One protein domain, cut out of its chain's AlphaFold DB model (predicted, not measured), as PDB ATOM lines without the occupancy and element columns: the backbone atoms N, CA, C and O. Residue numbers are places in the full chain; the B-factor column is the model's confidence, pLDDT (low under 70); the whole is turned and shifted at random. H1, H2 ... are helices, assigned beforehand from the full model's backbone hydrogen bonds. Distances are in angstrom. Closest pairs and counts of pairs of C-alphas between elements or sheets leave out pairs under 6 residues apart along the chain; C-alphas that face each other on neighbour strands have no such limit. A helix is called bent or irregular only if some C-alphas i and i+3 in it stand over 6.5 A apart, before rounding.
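This is residues 125 to 239 of the 255 residues of an uncharacterized protein of Flavobacteriaceae bacterium PRS1 (UniProt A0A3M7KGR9). Two pairs of crossed helices stand next to each other and make the body: the longest helix, H4, with H5 across it, and H1 with H3 across it. Short H2 follows H1 almost at once, short H6 lies beyond H5, farthest from the mean of the C-alphas, and residues 176 to 191, with no named element, run from the pair of H1 and H3 to the pair of H4 and H5. The printed part has 115 residues with six named helices, H1 to H6 in order along the chain, and no named strand; its class is all helix. It is compact, with a radius of gyration of the C-alphas of 13.4 A, and spans 38 by 34 by 21 A.

H4 holds residues 192 to 209 and measures 26.3 A from C-alpha 192 at (311.886, 313.157, 358.650) to C-alpha 209. It is irregular, with C-alphas 205 and 208 standing 7.3 A apart. H5, residues 216 to 227, is 16.8 A long, and H6 holds residues 233 to 237. H3, residues 163 to 175, is 16.9 A long and neither bent nor irregular, but only just: C-alphas 172 and 175 are 6.1 A apart. H1, residues 139 to 146, begins with C-alpha 139 at (332.177, 315.851, 371.845) and is 10.6 A long; H2 holds residues 148 to 151. H6 ends with C-alpha 237 at (305.178, 321.235, 366.249).

The helix packing is mostly crossed, with the helices that touch at tilts that are not shallow. H4 and H5 touch at a steep tilt of 50 degrees, opposite ways; their closest C-alphas, of Gln 203 and Tyr 220, are 6.3 A apart. H5, with residues 223 to 227 alone, only just touches residues 169 to 173 of H3, with 3 pairs of C-alphas within 8 A; the closest, of Phe 169 and Ser 227, are 6.5 A apart. H1 and H3 touch at a steep tilt of 50 degrees, opposite ways, closest at the C-alphas of Phe 143 and Ile 170, 7.1 A. H1 and H4 are close but not clearly touching, with the C-alphas of His 145 and Phe 202 closest at 7.1 A. H2 is close to H3 but not clearly touching it, the C-alphas of Thr 150 and Asn 163 being closest at 6.1 A. H6 is close to H5 but not clearly touching it, the C-alphas of Phe 221 and Ser 236 being closest at 6.2 A. H3 and H4 are apart. In H1, H3, H5 and H6 every O i to N i+4 pair is within hydrogen-bond range, in H4 12 of 14 are, and H2 is too short for such a pair.

The two C-alphas farthest apart, of Asn 156 and Asn 211, are 39.9 A apart. The printed part has no cut. The links from H2 to H3 and from H3 to H4 are long. The mean pLDDT of the printed part is 91.0, and residue 189 is under 70.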
ATOM      1  N   SER A 125     340.681 314.904 365.500       86.81
ATOM      2  CA  SER A 125     340.884 316.354 365.654       86.81
ATOM      3  C   SER A 125     339.689 317.092 366.266       86.81
ATOM      4  O   SER A 125     339.845 318.229 366.713       86.81
ATOM      5  N   ILE A 126     338.500 316.481 366.287       88.88
ATOM      6  CA  ILE A 126     337.265 317.100 366.788       88.88
ATOM      7  C   ILE A 126     336.937 316.619 368.204       88.88
ATOM      8  O   ILE A 126     336.565 317.438 369.040       88.88
ATOM      9  N   ILE A 127     337.098 315.323 368.498       90.75
ATOM     10  CA  ILE A 127     336.722 314.742 369.805       90.75
ATOM     11  C   ILE A 127     337.506 315.309 370.991       90.75
ATOM     12  O   ILE A 127     336.985 315.314 372.102       90.75
ATOM     13  N   SER A 128     338.719 315.822 370.771       87.75
ATOM     14  CA  SER A 128     339.522 316.468 371.815       87.75
ATOM     15  C   SER A 128     339.105 317.913 372.115       87.75
ATOM     16  O   SER A 128     339.643 318.521 373.039       87.75
ATOM     17  N   LYS A 129     338.196 318.500 371.325       90.44
ATOM     18  CA  LYS A 129     337.739 319.881 371.511       90.44
ATOM     19  C   LYS A 129     336.613 319.957 372.545       90.44
ATOM     20  O   LYS A 129     335.875 319.000 372.766       90.44
ATOM     21  N   LEU A 130     336.458 321.136 373.145       89.44
ATOM     22  CA  LEU A 130     335.350 321.428 374.051       89.44
ATOM     23  C   LEU A 130     334.032 321.585 373.282       89.44
ATOM     24  O   LEU A 130     334.001 322.113 372.167       89.44
ATOM     25  N   ASN A 131     332.937 321.151 373.908       91.25
ATOM     26  CA  ASN A 131     331.586 321.386 373.421       91.25
ATOM     27  C   ASN A 131     331.095 322.755 373.898       91.25
ATOM     28  O   ASN A 131     330.664 322.920 375.034       91.25
ATOM     29  N   ASN A 132     331.136 323.743 373.013       90.38
ATOM     30  CA  ASN A 132     330.726 325.108 373.331       90.38
ATOM     31  C   ASN A 132     329.196 325.282 373.350       90.38
ATOM     32  O   ASN A 132     328.700 326.277 373.878       90.38
ATOM     33  N   LEU A 133     328.436 324.331 372.795       90.25
ATOM     34  CA  LEU A 133     326.971 324.391 372.748       90.25
ATOM     35  C   LEU A 133     326.298 323.751 373.975       90.25
ATOM     36  O   LEU A 133     325.222 324.193 374.400       90.25
ATOM     37  N   ILE A 134     326.898 322.684 374.507       90.31
ATOM     38  CA  ILE A 134     326.456 321.957 375.706       90.31
ATOM     39  C   ILE A 134     327.712 321.560 376.511       90.31
ATOM     40  O   ILE A 134     328.204 320.446 376.341       90.31
ATOM     41  N   PRO A 135     328.254 322.458 377.356       89.12
ATOM     42  CA  PRO A 135     329.550 322.257 378.021       89.12
ATOM     43  C   PRO A 135     329.692 320.958 378.823       89.12
ATOM     44  O   PRO A 135     330.765 320.364 378.831       89.12
ATOM     45  N   ASP A 136     328.603 320.473 379.420       89.31
ATOM     46  CA  ASP A 136     328.587 319.262 380.255       89.31
ATOM     47  C   ASP A 136     328.462 317.946 379.451       89.31
ATOM     48  O   ASP A 136     328.279 316.860 380.013       89.31
ATOM     49  N   VAL A 137     328.527 318.018 378.118       90.12
ATOM     50  CA  VAL A 137     328.474 316.862 377.211       90.12
ATOM     51  C   VAL A 137     329.723 316.860 376.342       90.12
ATOM     52  O   VAL A 137     329.938 317.775 375.548       90.12
ATOM     53  N   ASN A 138     330.530 315.806 376.436       92.81
ATOM     54  CA  ASN A 138     331.771 315.718 375.667       92.81
ATOM     55  C   ASN A 138     331.481 315.494 374.178       92.81
ATOM     56  O   ASN A 138     330.524 314.813 373.812       92.81
ATOM     57  N   ILE A 139     332.349 316.003 373.299       94.75
ATOM     58  CA  ILE A 139     332.177 315.851 371.845       94.75
ATOM     59  C   ILE A 139     332.159 314.378 371.410       94.75
ATOM     60  O   ILE A 139     331.433 314.036 370.480       94.75
ATOM     61  N   ASP A 140     332.882 313.490 372.096       93.69
ATOM     62  CA  ASP A 140     332.810 312.051 371.815       93.69
ATOM     63  C   ASP A 140     331.412 311.464 372.100       93.69
ATOM     64  O   ASP A 140     330.899 310.687 371.300       93.69
ATOM     65  N   GLU A 141     330.725 311.911 373.161       93.31
ATOM     66  CA  GLU A 141     329.334 311.509 373.437       93.31
ATOM     67  C   GLU A 141     328.384 312.005 372.334       93.31
ATOM     68  O   GLU A 141     327.509 311.263 371.882       93.31
ATOM     69  N   VAL A 142     328.584 313.241 371.856       95.25
ATOM     70  CA  VAL A 142     327.836 313.795 370.714       95.25
ATOM     71  C   VAL A 142     328.075 312.953 369.462       95.25
ATOM     72  O   VAL A 142     327.123 312.577 368.775       95.25
ATOM     73  N   PHE A 143     329.338 312.626 369.178       94.88
ATOM     74  CA  PHE A 143     329.711 311.811 368.029       94.88
ATOM     75  C   PHE A 143     329.041 310.443 368.089       94.88
ATOM     76  O   PHE A 143     328.339 310.072 367.151       94.88
ATOM     77  N   ASN A 144     329.184 309.733 369.207       93.88
ATOM     78  CA  ASN A 144     328.624 308.398 369.393       93.88
ATOM     79  C   ASN A 144     327.091 308.395 369.267       93.88
ATOM     80  O   ASN A 144     326.517 307.450 368.725       93.88
ATOM     81  N   HIS A 145     326.412 309.465 369.701       95.81
ATOM     82  CA  HIS A 145     324.964 309.592 369.524       95.81
ATOM     83  C   HIS A 145     324.559 309.755 368.055       95.81
ATOM     84  O   HIS A 145     323.638 309.080 367.592       95.81
ATOM     85  N   PHE A 146     325.213 310.655 367.318       96.31
ATOM     86  CA  PHE A 146     324.821 310.987 365.946       96.31
ATOM     87  C   PHE A 146     325.426 310.068 364.877       96.31
ATOM     88  O   PHE A 146     324.911 310.037 363.759       96.31
ATOM     89  N   GLU A 147     326.436 309.261 365.210       95.94
ATOM     90  CA  GLU A 147     327.023 308.251 364.316       95.94
ATOM     91  C   GLU A 147     325.985 307.234 363.817       95.94
ATOM     92  O   GLU A 147     326.098 306.698 362.718       95.94
ATOM     93  N   THR A 148     324.891 307.026 364.553       95.25
ATOM     94  CA  THR A 148     323.788 306.186 364.071       95.25
ATOM     95  C   THR A 148     323.205 306.655 362.729       95.25
ATOM     96  O   THR A 148     322.732 305.835 361.946       95.25
ATOM     97  N   LEU A 149     323.292 307.954 362.404       95.50
ATOM     98  CA  LEU A 149     322.831 308.505 361.123       95.50
ATOM     99  C   LEU A 149     323.749 308.146 359.944       95.50
ATOM    100  O   LEU A 149     323.321 308.267 358.795       95.50
ATOM    101  N   THR A 150     324.985 307.710 360.203       95.44
ATOM    102  CA  THR A 150     325.907 307.217 359.164       95.44
ATOM    103  C   THR A 150     325.866 305.699 359.015       95.44
ATOM    104  O   THR A 150     326.309 305.180 357.993       95.44
ATOM    105  N   LYS A 151     325.303 304.991 360.005       93.62
ATOM    106  CA  LYS A 151     325.206 303.523 360.049       93.62
ATOM    107  C   LYS A 151     323.818 302.987 359.695       93.62
ATOM    108  O   LYS A 151     323.709 301.926 359.093       93.62
ATOM    109  N   SER A 152     322.762 303.700 360.082       92.44
ATOM    110  CA  SER A 152     321.379 303.291 359.828       92.44
ATOM    111  C   SER A 152     320.937 303.718 358.436       92.44
ATOM    112  O   SER A 152     321.192 304.854 358.026       92.44
ATOM    113  N   THR A 153     320.220 302.842 357.738       91.19
ATOM    114  CA  THR A 153     319.684 303.106 356.403       91.19
ATOM    115  C   THR A 153     318.180 303.369 356.428       91.19
ATOM    116  O   THR A 153     317.454 302.932 357.323       91.19
ATOM    117  N   ASN A 154     317.700 304.121 355.437       88.69
ATOM    118  CA  ASN A 154     316.271 304.233 355.171       88.69
ATOM    119  C   ASN A 154     315.751 303.006 354.394       88.69
ATOM    120  O   ASN A 154     316.480 302.060 354.119       88.69
ATOM    121  N   ARG A 155     314.479 303.039 353.978       85.19
ATOM    122  CA  ARG A 155     313.839 301.948 353.212       85.19
ATOM    123  C   ARG A 155     314.463 301.668 351.839       85.19
ATOM    124  O   ARG A 155     314.112 300.668 351.229       85.19
ATOM    125  N   ASN A 156     315.314 302.565 351.350       87.50
ATOM    126  CA  ASN A 156     316.006 302.441 350.071       87.50
ATOM    127  C   ASN A 156     317.497 302.122 350.281       87.50
ATOM    128  O   ASN A 156     318.308 302.460 349.422       87.50
ATOM    129  N   ASP A 157     317.862 301.590 351.451       89.12
ATOM    130  CA  ASP A 157     319.227 301.226 351.837       89.12
ATOM    131  C   ASP A 157     320.246 302.374 351.768       89.12
ATOM    132  O   ASP A 157     321.445 302.170 351.592       89.12
ATOM    133  N   LYS A 158     319.782 303.618 351.949       91.19
ATOM    134  CA  LYS A 158     320.648 304.803 351.996       91.19
ATOM    135  C   LYS A 158     320.845 305.283 353.425       91.19
ATOM    136  O   LYS A 158     319.867 305.556 354.125       91.19
ATOM    137  N   CYS A 159     322.102 305.445 353.837       94.06
ATOM    138  CA  CYS A 159     322.439 306.117 355.092       94.06
ATOM    139  C   CYS A 159     321.970 307.572 355.064       94.06
ATOM    140  O   CYS A 159     322.014 308.219 354.019       94.06
ATOM    141  N   TYR A 160     321.564 308.112 356.213       94.56
ATOM    142  CA  TYR A 160     321.063 309.485 356.311       94.56
ATOM    143  C   TYR A 160     322.177 310.513 356.067       94.56
ATOM    144  O   TYR A 160     321.956 311.503 355.368       94.56
ATOM    145  N   LEU A 161     323.372 310.254 356.606       95.75
ATOM    146  CA  LEU A 161     324.565 311.091 356.472       95.75
ATOM    147  C   LEU A 161     325.777 310.263 356.030       95.75
ATOM    148  O   LEU A 161     325.883 309.074 356.314       95.75
ATOM    149  N   THR A 162     326.732 310.917 355.377       95.25
ATOM    150  CA  THR A 162     328.108 310.426 355.251       95.25
ATOM    151  C   THR A 162     328.910 310.767 356.508       95.25
ATOM    152  O   THR A 162     328.577 311.703 357.241       95.25
ATOM    153  N   ASN A 163     330.033 310.075 356.724       94.56
ATOM    154  CA  ASN A 163     330.966 310.417 357.805       94.56
ATOM    155  C   ASN A 163     331.462 311.868 357.705       94.56
ATOM    156  O   ASN A 163     331.576 312.548 358.721       94.56
ATOM    157  N   LYS A 164     331.691 312.378 356.489       93.38
ATOM    158  CA  LYS A 164     332.104 313.771 356.278       93.38
ATOM    159  C   LYS A 164     331.025 314.759 356.731       93.38
ATOM    160  O   LYS A 164     331.332 315.689 357.469       93.38
ATOM    161  N   GLN A 165     329.764 314.533 356.350       95.38
ATOM    162  CA  GLN A 165     328.645 315.383 356.785       95.38
ATOM    163  C   GLN A 165     328.467 315.362 358.309       95.38
ATOM    164  O   GLN A 165     328.192 316.404 358.905       95.38
ATOM    165  N   LEU A 166     328.664 314.201 358.947       96.62
ATOM    166  CA  LEU A 166     328.634 314.074 360.406       96.62
ATOM    167  C   LEU A 166     329.738 314.908 361.074       96.62
ATOM    168  O   LEU A 166     329.457 315.643 362.018       96.62
ATOM    169  N   LEU A 167     330.977 314.831 360.578       95.75
ATOM    170  CA  LEU A 167     332.105 315.601 361.116       95.75
ATOM    171  C   LEU A 167     331.883 317.113 360.965       95.75
ATOM    172  O   LEU A 167     332.087 317.856 361.927       95.75
ATOM    173  N   ILE A 168     331.408 317.557 359.796       93.50
ATOM    174  CA  ILE A 168     331.059 318.965 359.549       93.50
ATOM    175  C   ILE A 168     329.954 319.408 360.509       93.50
ATOM    176  O   ILE A 168     330.083 320.452 361.142       93.50
ATOM    177  N   PHE A 169     328.898 318.605 360.663       96.62
ATOM    178  CA  PHE A 169     327.801 318.903 361.582       96.62
ATOM    179  C   PHE A 169     328.298 319.071 363.022       96.62
ATOM    180  O   PHE A 169     327.970 320.064 363.669       96.62
ATOM    181  N   ILE A 170     329.113 318.139 363.519       96.50
ATOM    182  CA  ILE A 170     329.596 318.185 364.902       96.50
ATOM    183  C   ILE A 170     330.521 319.385 365.122       96.50
ATOM    184  O   ILE A 170     330.309 320.147 366.066       96.50
ATOM    185  N   ASN A 171     331.509 319.595 364.244       94.00
ATOM    186  CA  ASN A 171     332.448 320.708 364.389       94.00
ATOM    187  C   ASN A 171     331.734 322.062 364.261       94.00
ATOM    188  O   ASN A 171     331.862 322.901 365.146       94.00
ATOM    189  N   ALA A 172     330.927 322.265 363.221       90.69
ATOM    190  CA  ALA A 172     330.245 323.538 363.001       90.69
ATOM    191  C   ALA A 172     329.243 323.865 364.121       90.69
ATOM    192  O   ALA A 172     329.158 325.006 364.571       90.69
ATOM    193  N   THR A 173     328.491 322.871 364.602       94.56
ATOM    194  CA  THR A 173     327.381 323.119 365.529       94.56
ATOM    195  C   THR A 173     327.794 323.090 366.997       94.56
ATOM    196  O   THR A 173     327.370 323.967 367.746       94.56
ATOM    197  N   PHE A 174     328.606 322.119 367.422       94.06
ATOM    198  CA  PHE A 174     328.934 321.923 368.841       94.06
ATOM    199  C   PHE A 174     330.263 322.555 369.248       94.06
ATOM    200  O   PHE A 174     330.407 322.970 370.395       94.06
ATOM    201  N   VAL A 175     331.224 322.656 368.326       89.94
ATOM    202  CA  VAL A 175     332.524 323.286 368.600       89.94
ATOM    203  C   VAL A 175     332.490 324.763 368.215       89.94
ATOM    204  O   VAL A 175     332.808 325.619 369.031       89.94
ATOM    205  N   GLU A 176     332.106 325.092 366.984       87.19
ATOM    206  CA  GLU A 176     332.187 326.468 366.472       87.19
ATOM    207  C   GLU A 176     330.922 327.294 366.757       87.19
ATOM    208  O   GLU A 176     330.953 328.518 366.655       87.19
ATOM    209  N   CYS A 177     329.816 326.652 367.152       88.88
ATOM    210  CA  CYS A 177     328.509 327.289 367.369       88.88
ATOM    211  C   CYS A 177     327.988 328.075 366.146       88.88
ATOM    212  O   CYS A 177     327.132 328.955 366.270       88.88
ATOM    213  N   THR A 178     328.452 327.715 364.949       87.62
ATOM    214  CA  THR A 178     328.077 328.290 363.653       87.62
ATOM    215  C   THR A 178     327.608 327.176 362.712       87.62
ATOM    216  O   THR A 178     328.356 326.775 361.819       87.62
ATOM    217  N   PRO A 179     326.382 326.640 362.895       88.19
ATOM    218  CA  PRO A 179     325.882 325.531 362.089       88.19
ATOM    219  C   PRO A 179     325.925 325.836 360.590       88.19
ATOM    220  O   PRO A 179     325.460 326.889 360.151       88.19
ATOM    221  N   ILE A 180     326.427 324.882 359.809       85.44
ATOM    222  CA  ILE A 180     326.428 324.937 358.346       85.44
ATOM    223  C   ILE A 180     325.259 324.093 357.851       85.44
ATOM    224  O   ILE A 180     325.150 322.920 358.204       85.44
ATOM    225  N   LYS A 181     324.382 324.693 357.041       90.44
ATOM    226  CA  LYS A 181     323.216 324.021 356.464       90.44
ATOM    227  C   LYS A 181     323.684 322.974 355.443       90.44
ATOM    228  O   LYS A 181     324.338 323.329 354.467       90.44
ATOM    229  N   GLN A 182     323.348 321.707 355.667       92.19
ATOM    230  CA  GLN A 182     323.707 320.578 354.806       92.19
ATOM    231  C   GLN A 182     322.465 319.816 354.331       92.19
ATOM    232  O   GLN A 182     321.449 319.759 355.028       92.19
ATOM    233  N   ASP A 183     322.558 319.186 353.167       93.19
ATOM    234  CA  ASP A 183     321.552 318.230 352.714       93.19
ATOM    235  C   ASP A 183     321.791 316.851 353.332       93.19
ATOM    236  O   ASP A 183     322.921 316.473 353.651       93.19
ATOM    237  N   PHE A 184     320.711 316.092 353.490       92.81
ATOM    238  CA  PHE A 184     320.779 314.669 353.805       92.81
ATOM    239  C   PHE A 184     320.883 313.847 352.520       92.81
ATOM    240  O   PHE A 184     320.430 314.269 351.459       92.81
ATOM    241  N   ASN A 185     321.400 312.625 352.627       90.38
ATOM    242  CA  ASN A 185     321.512 311.717 351.477       90.38
ATOM    243  C   ASN A 185     320.175 311.044 351.104       90.38
ATOM    244  O   ASN A 185     320.091 310.303 350.120       90.38
ATOM    245  N   VAL A 186     319.132 311.271 351.908       86.31
ATOM    246  CA  VAL A 186     317.801 310.672 351.768       86.31
ATOM    247  C   VAL A 186     316.749 311.730 351.442       86.31
ATOM    248  O   VAL A 186     316.855 312.887 351.847       86.31
ATOM    249  N   SER A 187     315.696 311.324 350.731       80.94
ATOM    250  CA  SER A 187     314.562 312.203 350.428       80.94
ATOM    251  C   SER A 187     313.586 312.277 351.602       80.94
ATOM    252  O   SER A 187     313.152 311.266 352.154       80.94
ATOM    253  N   PHE A 188     313.183 313.493 351.967       74.00
ATOM    254  CA  PHE A 188     312.435 313.762 353.194       74.00
ATOM    255  C   PHE A 188     310.920 313.570 353.140       74.00
ATOM    256  O   PHE A 188     310.218 313.964 354.073       74.00
ATOM    257  N   SER A 189     310.389 312.927 352.103       69.00
ATOM    258  CA  SER A 189     308.945 312.687 352.011       69.00
ATOM    259  C   SER A 189     308.412 311.787 353.142       69.00
ATOM    260  O   SER A 189     307.282 311.985 353.584       69.00
ATOM    261  N   LYS A 190     309.214 310.840 353.660       72.81
ATOM    262  CA  LYS A 190     308.802 309.898 354.733       72.81
ATOM    263  C   LYS A 190     309.793 309.758 355.899       72.81
ATOM    264  O   LYS A 190     309.397 309.324 356.979       72.81
ATOM    265  N   ASP A 191     311.037 310.191 355.720       84.88
ATOM    266  CA  ASP A 191     312.149 309.853 356.622       84.88
ATOM    267  C   ASP A 191     312.418 310.911 357.714       84.88
ATOM    268  O   ASP A 191     313.185 310.686 358.652       84.88
ATOM    269  N   LYS A 192     311.731 312.064 357.666       90.62
ATOM    270  CA  LYS A 192     311.886 313.157 358.650       90.62
ATOM    271  C   LYS A 192     311.654 312.720 360.092       90.62
ATOM    272  O   LYS A 192     312.301 313.231 361.004       90.62
ATOM    273  N   ILE A 193     310.692 311.822 360.309       91.75
ATOM    274  CA  ILE A 193     310.368 311.333 361.651       91.75
ATOM    275  C   ILE A 193     311.512 310.493 362.228       91.75
ATOM    276  O   ILE A 193     311.756 310.585 363.429       91.75
ATOM    277  N   ASP A 194     312.246 309.753 361.392       91.94
ATOM    278  CA  ASP A 194     313.393 308.953 361.826       91.94
ATOM    279  C   ASP A 194     314.498 309.892 362.348       91.94
ATOM    280  O   ASP A 194     314.902 309.808 363.509       91.94
ATOM    281  N   VAL A 195     314.882 310.890 361.540       93.81
ATOM    282  CA  VAL A 195     315.889 311.900 361.911       93.81
ATOM    283  C   VAL A 195     315.463 312.678 363.153       93.81
ATOM    284  O   VAL A 195     316.208 312.754 364.127       93.81
ATOM    285  N   ARG A 196     314.236 313.212 363.181       94.12
ATOM    286  CA  ARG A 196     313.736 313.972 364.337       94.12
ATOM    287  C   ARG A 196     313.748 313.143 365.622       94.12
ATOM    288  O   ARG A 196     313.981 313.692 366.697       94.12
ATOM    289  N   SER A 197     313.540 311.830 365.519       94.56
ATOM    290  CA  SER A 197     313.619 310.931 366.670       94.56
ATOM    291  C   SER A 197     315.020 310.868 367.258       94.56
ATOM    292  O   SER A 197     315.151 310.935 368.477       94.56
ATOM    293  N   VAL A 198     316.060 310.828 366.422       95.69
ATOM    294  CA  VAL A 198     317.459 310.861 366.879       95.69
ATOM    295  C   VAL A 198     317.747 312.142 367.660       95.69
ATOM    296  O   VAL A 198     318.281 312.076 368.768       95.69
ATOM    297  N   PHE A 199     317.325 313.300 367.144       96.19
ATOM    298  CA  PHE A 199     317.532 314.585 367.823       96.19
ATOM    299  C   PHE A 199     316.707 314.723 369.104       96.19
ATOM    300  O   PHE A 199     317.195 315.267 370.092       96.19
ATOM    301  N   ARG A 200     315.470 314.211 369.133       95.12
ATOM    302  CA  ARG A 200     314.667 314.205 370.362       95.12
ATOM    303  C   ARG A 200     315.266 313.292 371.430       95.12
ATOM    304  O   ARG A 200     315.269 313.657 372.600       95.12
ATOM    305  N   LYS A 201     315.784 312.123 371.054       94.69
ATOM    306  CA  LYS A 201     316.482 311.242 372.000       94.69
ATOM    307  C   LYS A 201     317.755 311.909 372.526       94.69
ATOM    308  O   LYS A 201     317.988 311.862 373.727       94.69
ATOM    309  N   PHE A 202     318.492 312.623 371.672       95.12
ATOM    310  CA  PHE A 202     319.631 313.437 372.103       95.12
ATOM    311  C   PHE A 202     319.215 314.504 373.126       95.12
ATOM    312  O   PHE A 202     319.798 314.588 374.200       95.12
ATOM    313  N   GLN A 203     318.135 315.246 372.847       94.44
ATOM    314  CA  GLN A 203     317.562 316.214 373.787       94.44
ATOM    315  C   GLN A 203     317.267 315.588 375.151       94.44
ATOM    316  O   GLN A 203     317.615 316.158 376.180       94.44
ATOM    317  N   ASN A 204     316.618 314.424 375.165       91.69
ATOM    318  CA  ASN A 204     316.277 313.738 376.408       91.69
ATOM    319  C   ASN A 204     317.524 313.257 377.167       91.69
ATOM    320  O   ASN A 204     317.509 313.226 378.393       91.69
ATOM    321  N   ASN A 205     318.590 312.881 376.457       90.38
ATOM    322  CA  ASN A 205     319.850 312.460 377.069       90.38
ATOM    323  C   ASN A 205     320.606 313.641 377.691       90.38
ATOM    324  O   ASN A 205     321.260 313.483 378.717       90.38
ATOM    325  N   CYS A 206     320.494 314.825 377.095       90.38
ATOM    326  CA  CYS A 206     321.195 316.018 377.553       90.38
ATOM    327  C   CYS A 206     320.379 316.880 378.526       90.38
ATOM    328  O   CYS A 206     320.953 317.750 379.167       90.38
ATOM    329  N   SER A 207     319.068 316.657 378.680       89.62
ATOM    330  CA  SER A 207     318.185 317.542 379.459       89.62
ATOM    331  C   SER A 207     318.601 317.736 380.918       89.62
ATOM    332  O   SER A 207     318.334 318.781 381.495       89.62
ATOM    333  N   LEU A 208     319.239 316.732 381.530       85.75
ATOM    334  CA  LEU A 208     319.734 316.815 382.912       85.75
ATOM    335  C   LEU A 208     321.059 317.580 383.035       85.75
ATOM    336  O   LEU A 208     321.439 317.959 384.135       85.75
ATOM    337  N   ARG A 209     321.754 317.792 381.916       86.94
ATOM    338  CA  ARG A 209     323.056 318.466 381.814       86.94
ATOM    339  C   ARG A 209     322.930 319.849 381.159       86.94
ATOM    340  O   ARG A 209     323.876 320.381 380.593       86.94
ATOM    341  N   GLU A 210     321.717 320.396 381.147       86.06
ATOM    342  CA  GLU A 210     321.392 321.681 380.539       86.06
ATOM    343  C   GLU A 210     320.965 322.661 381.627       86.06
ATOM    344  O   GLU A 210     319.998 322.433 382.351       86.06
ATOM    345  N   ASN A 211     321.652 323.802 381.697       74.75
ATOM    346  CA  ASN A 211     321.384 324.831 382.706       74.75
ATOM    347  C   ASN A 211     320.011 325.508 382.532       74.75
ATOM    348  O   ASN A 211     319.512 326.144 383.458       74.75
ATOM    349  N   ASN A 212     319.389 325.409 381.348       75.62
ATOM    350  CA  ASN A 212     318.108 326.052 381.053       75.62
ATOM    351  C   ASN A 212     317.135 325.128 380.309       75.62
ATOM    352  O   ASN A 212     317.226 324.925 379.096       75.62
ATOM    353  N   ASN A 213     316.116 324.667 381.033       76.94
ATOM    354  CA  ASN A 213     315.081 323.785 380.499       76.94
ATOM    355  C   ASN A 213     313.928 324.515 379.789       76.94
ATOM    356  O   ASN A 213     313.179 323.887 379.038       76.94
ATOM    357  N   LYS A 214     313.786 325.840 379.961       78.25
ATOM    358  CA  LYS A 214     312.597 326.601 379.524       78.25
ATOM    359  C   LYS A 214     312.403 326.622 377.999       78.25
ATOM    360  O   LYS A 214     311.285 326.810 377.527       78.25
ATOM    361  N   HIS A 215     313.451 326.355 377.219       87.25
ATOM    362  CA  HIS A 215     313.393 326.327 375.750       87.25
ATOM    363  C   HIS A 215     314.107 325.122 375.133       87.25
ATOM    364  O   HIS A 215     314.545 325.175 373.981       87.25
ATOM    365  N   LEU A 216     314.196 324.014 375.875       90.94
ATOM    366  CA  LEU A 216     314.975 322.848 375.469       90.94
ATOM    367  C   LEU A 216     314.518 322.295 374.109       90.94
ATOM    368  O   LEU A 216     315.323 322.142 373.198       90.94
ATOM    369  N   LYS A 217     313.206 322.126 373.904       93.69
ATOM    370  CA  LYS A 217     312.644 321.736 372.597       93.69
ATOM    371  C   LYS A 217     313.148 322.642 371.464       93.69
ATOM    372  O   LYS A 217     313.606 322.150 370.435       93.69
ATOM    373  N   GLN A 218     313.054 323.960 371.646       94.62
ATOM    374  CA  GLN A 218     313.401 324.921 370.601       94.62
ATOM    375  C   GLN A 218     314.907 324.930 370.324       94.62
ATOM    376  O   GLN A 218     315.296 325.021 369.164       94.62
ATOM    377  N   LYS A 219     315.754 324.780 371.352       93.75
ATOM    378  CA  LYS A 219     317.212 324.656 371.193       93.75
ATOM    379  C   LYS A 219     317.556 323.486 370.268       93.75
ATOM    380  O   LYS A 219     318.230 323.687 369.264       93.75
ATOM    381  N   TYR A 220     317.036 322.291 370.544       95.56
ATOM    382  CA  TYR A 220     317.385 321.081 369.788       95.56
ATOM    383  C   TYR A 220     316.731 321.041 368.408       95.56
ATOM    384  O   TYR A 220     317.350 320.590 367.441       95.56
ATOM    385  N   PHE A 221     315.524 321.590 368.274       96.38
ATOM    386  CA  PHE A 221     314.940 321.819 366.958       96.38
ATOM    387  C   PHE A 221     315.765 322.824 366.138       96.38
ATOM    388  O   PHE A 221     315.985 322.607 364.948       96.38
ATOM    389  N   ASN A 222     316.282 323.893 366.754       95.31
ATOM    390  CA  ASN A 222     317.141 324.864 366.074       95.31
ATOM    391  C   ASN A 222     318.474 324.250 365.633       95.31
ATOM    392  O   ASN A 222     318.943 324.596 364.555       95.31
ATOM    393  N   ILE A 223     319.062 323.337 366.416       95.88
ATOM    394  CA  ILE A 223     320.246 322.559 366.005       95.88
ATOM    395  C   ILE A 223     319.939 321.817 364.701       95.88
ATOM    396  O   ILE A 223     320.662 321.990 363.721       95.88
ATOM    397  N   LEU A 224     318.841 321.054 364.659       96.06
ATOM    398  CA  LEU A 224     318.412 320.317 363.467       96.06
ATOM    399  C   LEU A 224     318.164 321.254 362.279       96.06
ATOM    400  O   LEU A 224     318.746 321.078 361.213       96.06
ATOM    401  N   ASN A 225     317.326 322.271 362.471       95.88
ATOM    402  CA  ASN A 225     316.910 323.164 361.397       95.88
ATOM    403  C   ASN A 225     318.070 324.019 360.870       95.88
ATOM    404  O   ASN A 225     318.173 324.227 359.669       95.88
ATOM    405  N   LYS A 226     318.970 324.526 361.718       93.81
ATOM    406  CA  LYS A 226     320.107 325.332 361.238       93.81
ATOM    407  C   LYS A 226     321.183 324.481 360.566       93.81
ATOM    408  O   LYS A 226     321.819 324.964 359.639       93.81
ATOM    409  N   SER A 227     321.348 323.232 360.997       94.44
ATOM    410  CA  SER A 227     322.372 322.337 360.447       94.44
ATOM    411  C   SER A 227     321.925 321.614 359.181       94.44
ATOM    412  O   SER A 227     322.771 321.189 358.406       94.44
ATOM    413  N   PHE A 228     320.617 321.465 358.948       94.69
ATOM    414  CA  PHE A 228     320.141 320.661 357.830       94.69
ATOM    415  C   PHE A 228     318.948 321.242 357.073       94.69
ATOM    416  O   PHE A 228     318.032 321.845 357.642       94.69
ATOM    417  N   ALA A 229     318.955 321.036 355.758       91.88
ATOM    418  CA  ALA A 229     317.855 321.378 354.870       91.88
ATOM    419  C   ALA A 229     316.629 320.480 355.095       91.88
ATOM    420  O   ALA A 229     316.716 319.359 355.596       91.88
ATOM    421  N   GLY A 230     315.457 320.997 354.720       89.38
ATOM    422  CA  GLY A 230     314.210 320.234 354.713       89.38
ATOM    423  C   GLY A 230     313.371 320.296 355.991       89.38
ATOM    424  O   GLY A 230     312.243 319.821 355.945       89.38
ATOM    425  N   PHE A 231     313.830 320.902 357.090       91.06
ATOM    426  CA  PHE A 231     313.038 321.056 358.324       91.06
ATOM    427  C   PHE A 231     312.437 322.460 358.458       91.06
ATOM    428  O   PHE A 231     313.040 323.446 358.040       91.06
ATOM    429  N   ASN A 232     311.238 322.557 359.037       91.25
ATOM    430  CA  ASN A 232     310.523 323.825 359.220       91.25
ATOM    431  C   ASN A 232     309.684 323.852 360.512       91.25
ATOM    432  O   ASN A 232     309.660 322.888 361.274       91.25
ATOM    433  N   GLN A 233     308.965 324.949 360.758       90.94
ATOM    434  CA  GLN A 233     308.181 325.113 361.984       90.94
ATOM    435  C   GLN A 233     307.137 323.999 362.200       90.94
ATOM    436  O   GLN A 233     307.004 323.506 363.317       90.94
ATOM    437  N   THR A 234     306.488 323.500 361.143       91.31
ATOM    438  CA  THR A 234     305.556 322.361 361.240       91.31
ATOM    439  C   THR A 234     306.240 321.094 361.770       91.31
ATOM    440  O   THR A 234     305.625 320.280 362.466       91.31
ATOM    441  N   ASP A 235     307.527 320.906 361.465       91.75
ATOM    442  CA  ASP A 235     308.318 319.804 362.013       91.75
ATOM    443  C   ASP A 235     308.641 320.003 363.503       91.75
ATOM    444  O   ASP A 235     308.701 319.009 364.237       91.75
ATOM    445  N   SER A 236     308.781 321.255 363.960       93.62
ATOM    446  CA  SER A 236     308.906 321.609 365.383       93.62
ATOM    447  C   SER A 236     307.629 321.277 366.151       93.62
ATOM    448  O   SER A 236     307.676 320.700 367.239       93.62
ATOM    449  N   ASP A 237     306.454 321.553 365.591       92.81
ATOM    450  CA  ASP A 237     305.178 321.235 366.249       92.81
ATOM    451  C   ASP A 237     305.016 319.720 366.451       92.81
ATOM    452  O   ASP A 237     304.530 319.243 367.479       92.81
ATOM    453  N   LYS A 238     305.562 318.940 365.513       93.31
ATOM    454  CA  LYS A 238     305.597 317.474 365.545       93.31
ATOM    455  C   LYS A 238     306.791 316.896 366.316       93.31
ATOM    456  O   LYS A 238     306.996 315.686 366.251       93.31
ATOM    457  N   TRP A 239     307.558 317.694 367.066       94.06
ATOM    458  CA  TRP A 239     308.753 317.228 367.792       94.06
ATOM    459  C   TRP A 239     308.499 316.031 368.711       94.06
ATOM    460  O   TRP A 239     309.312 315.115 368.784       94.06
TER     461      TRP A 239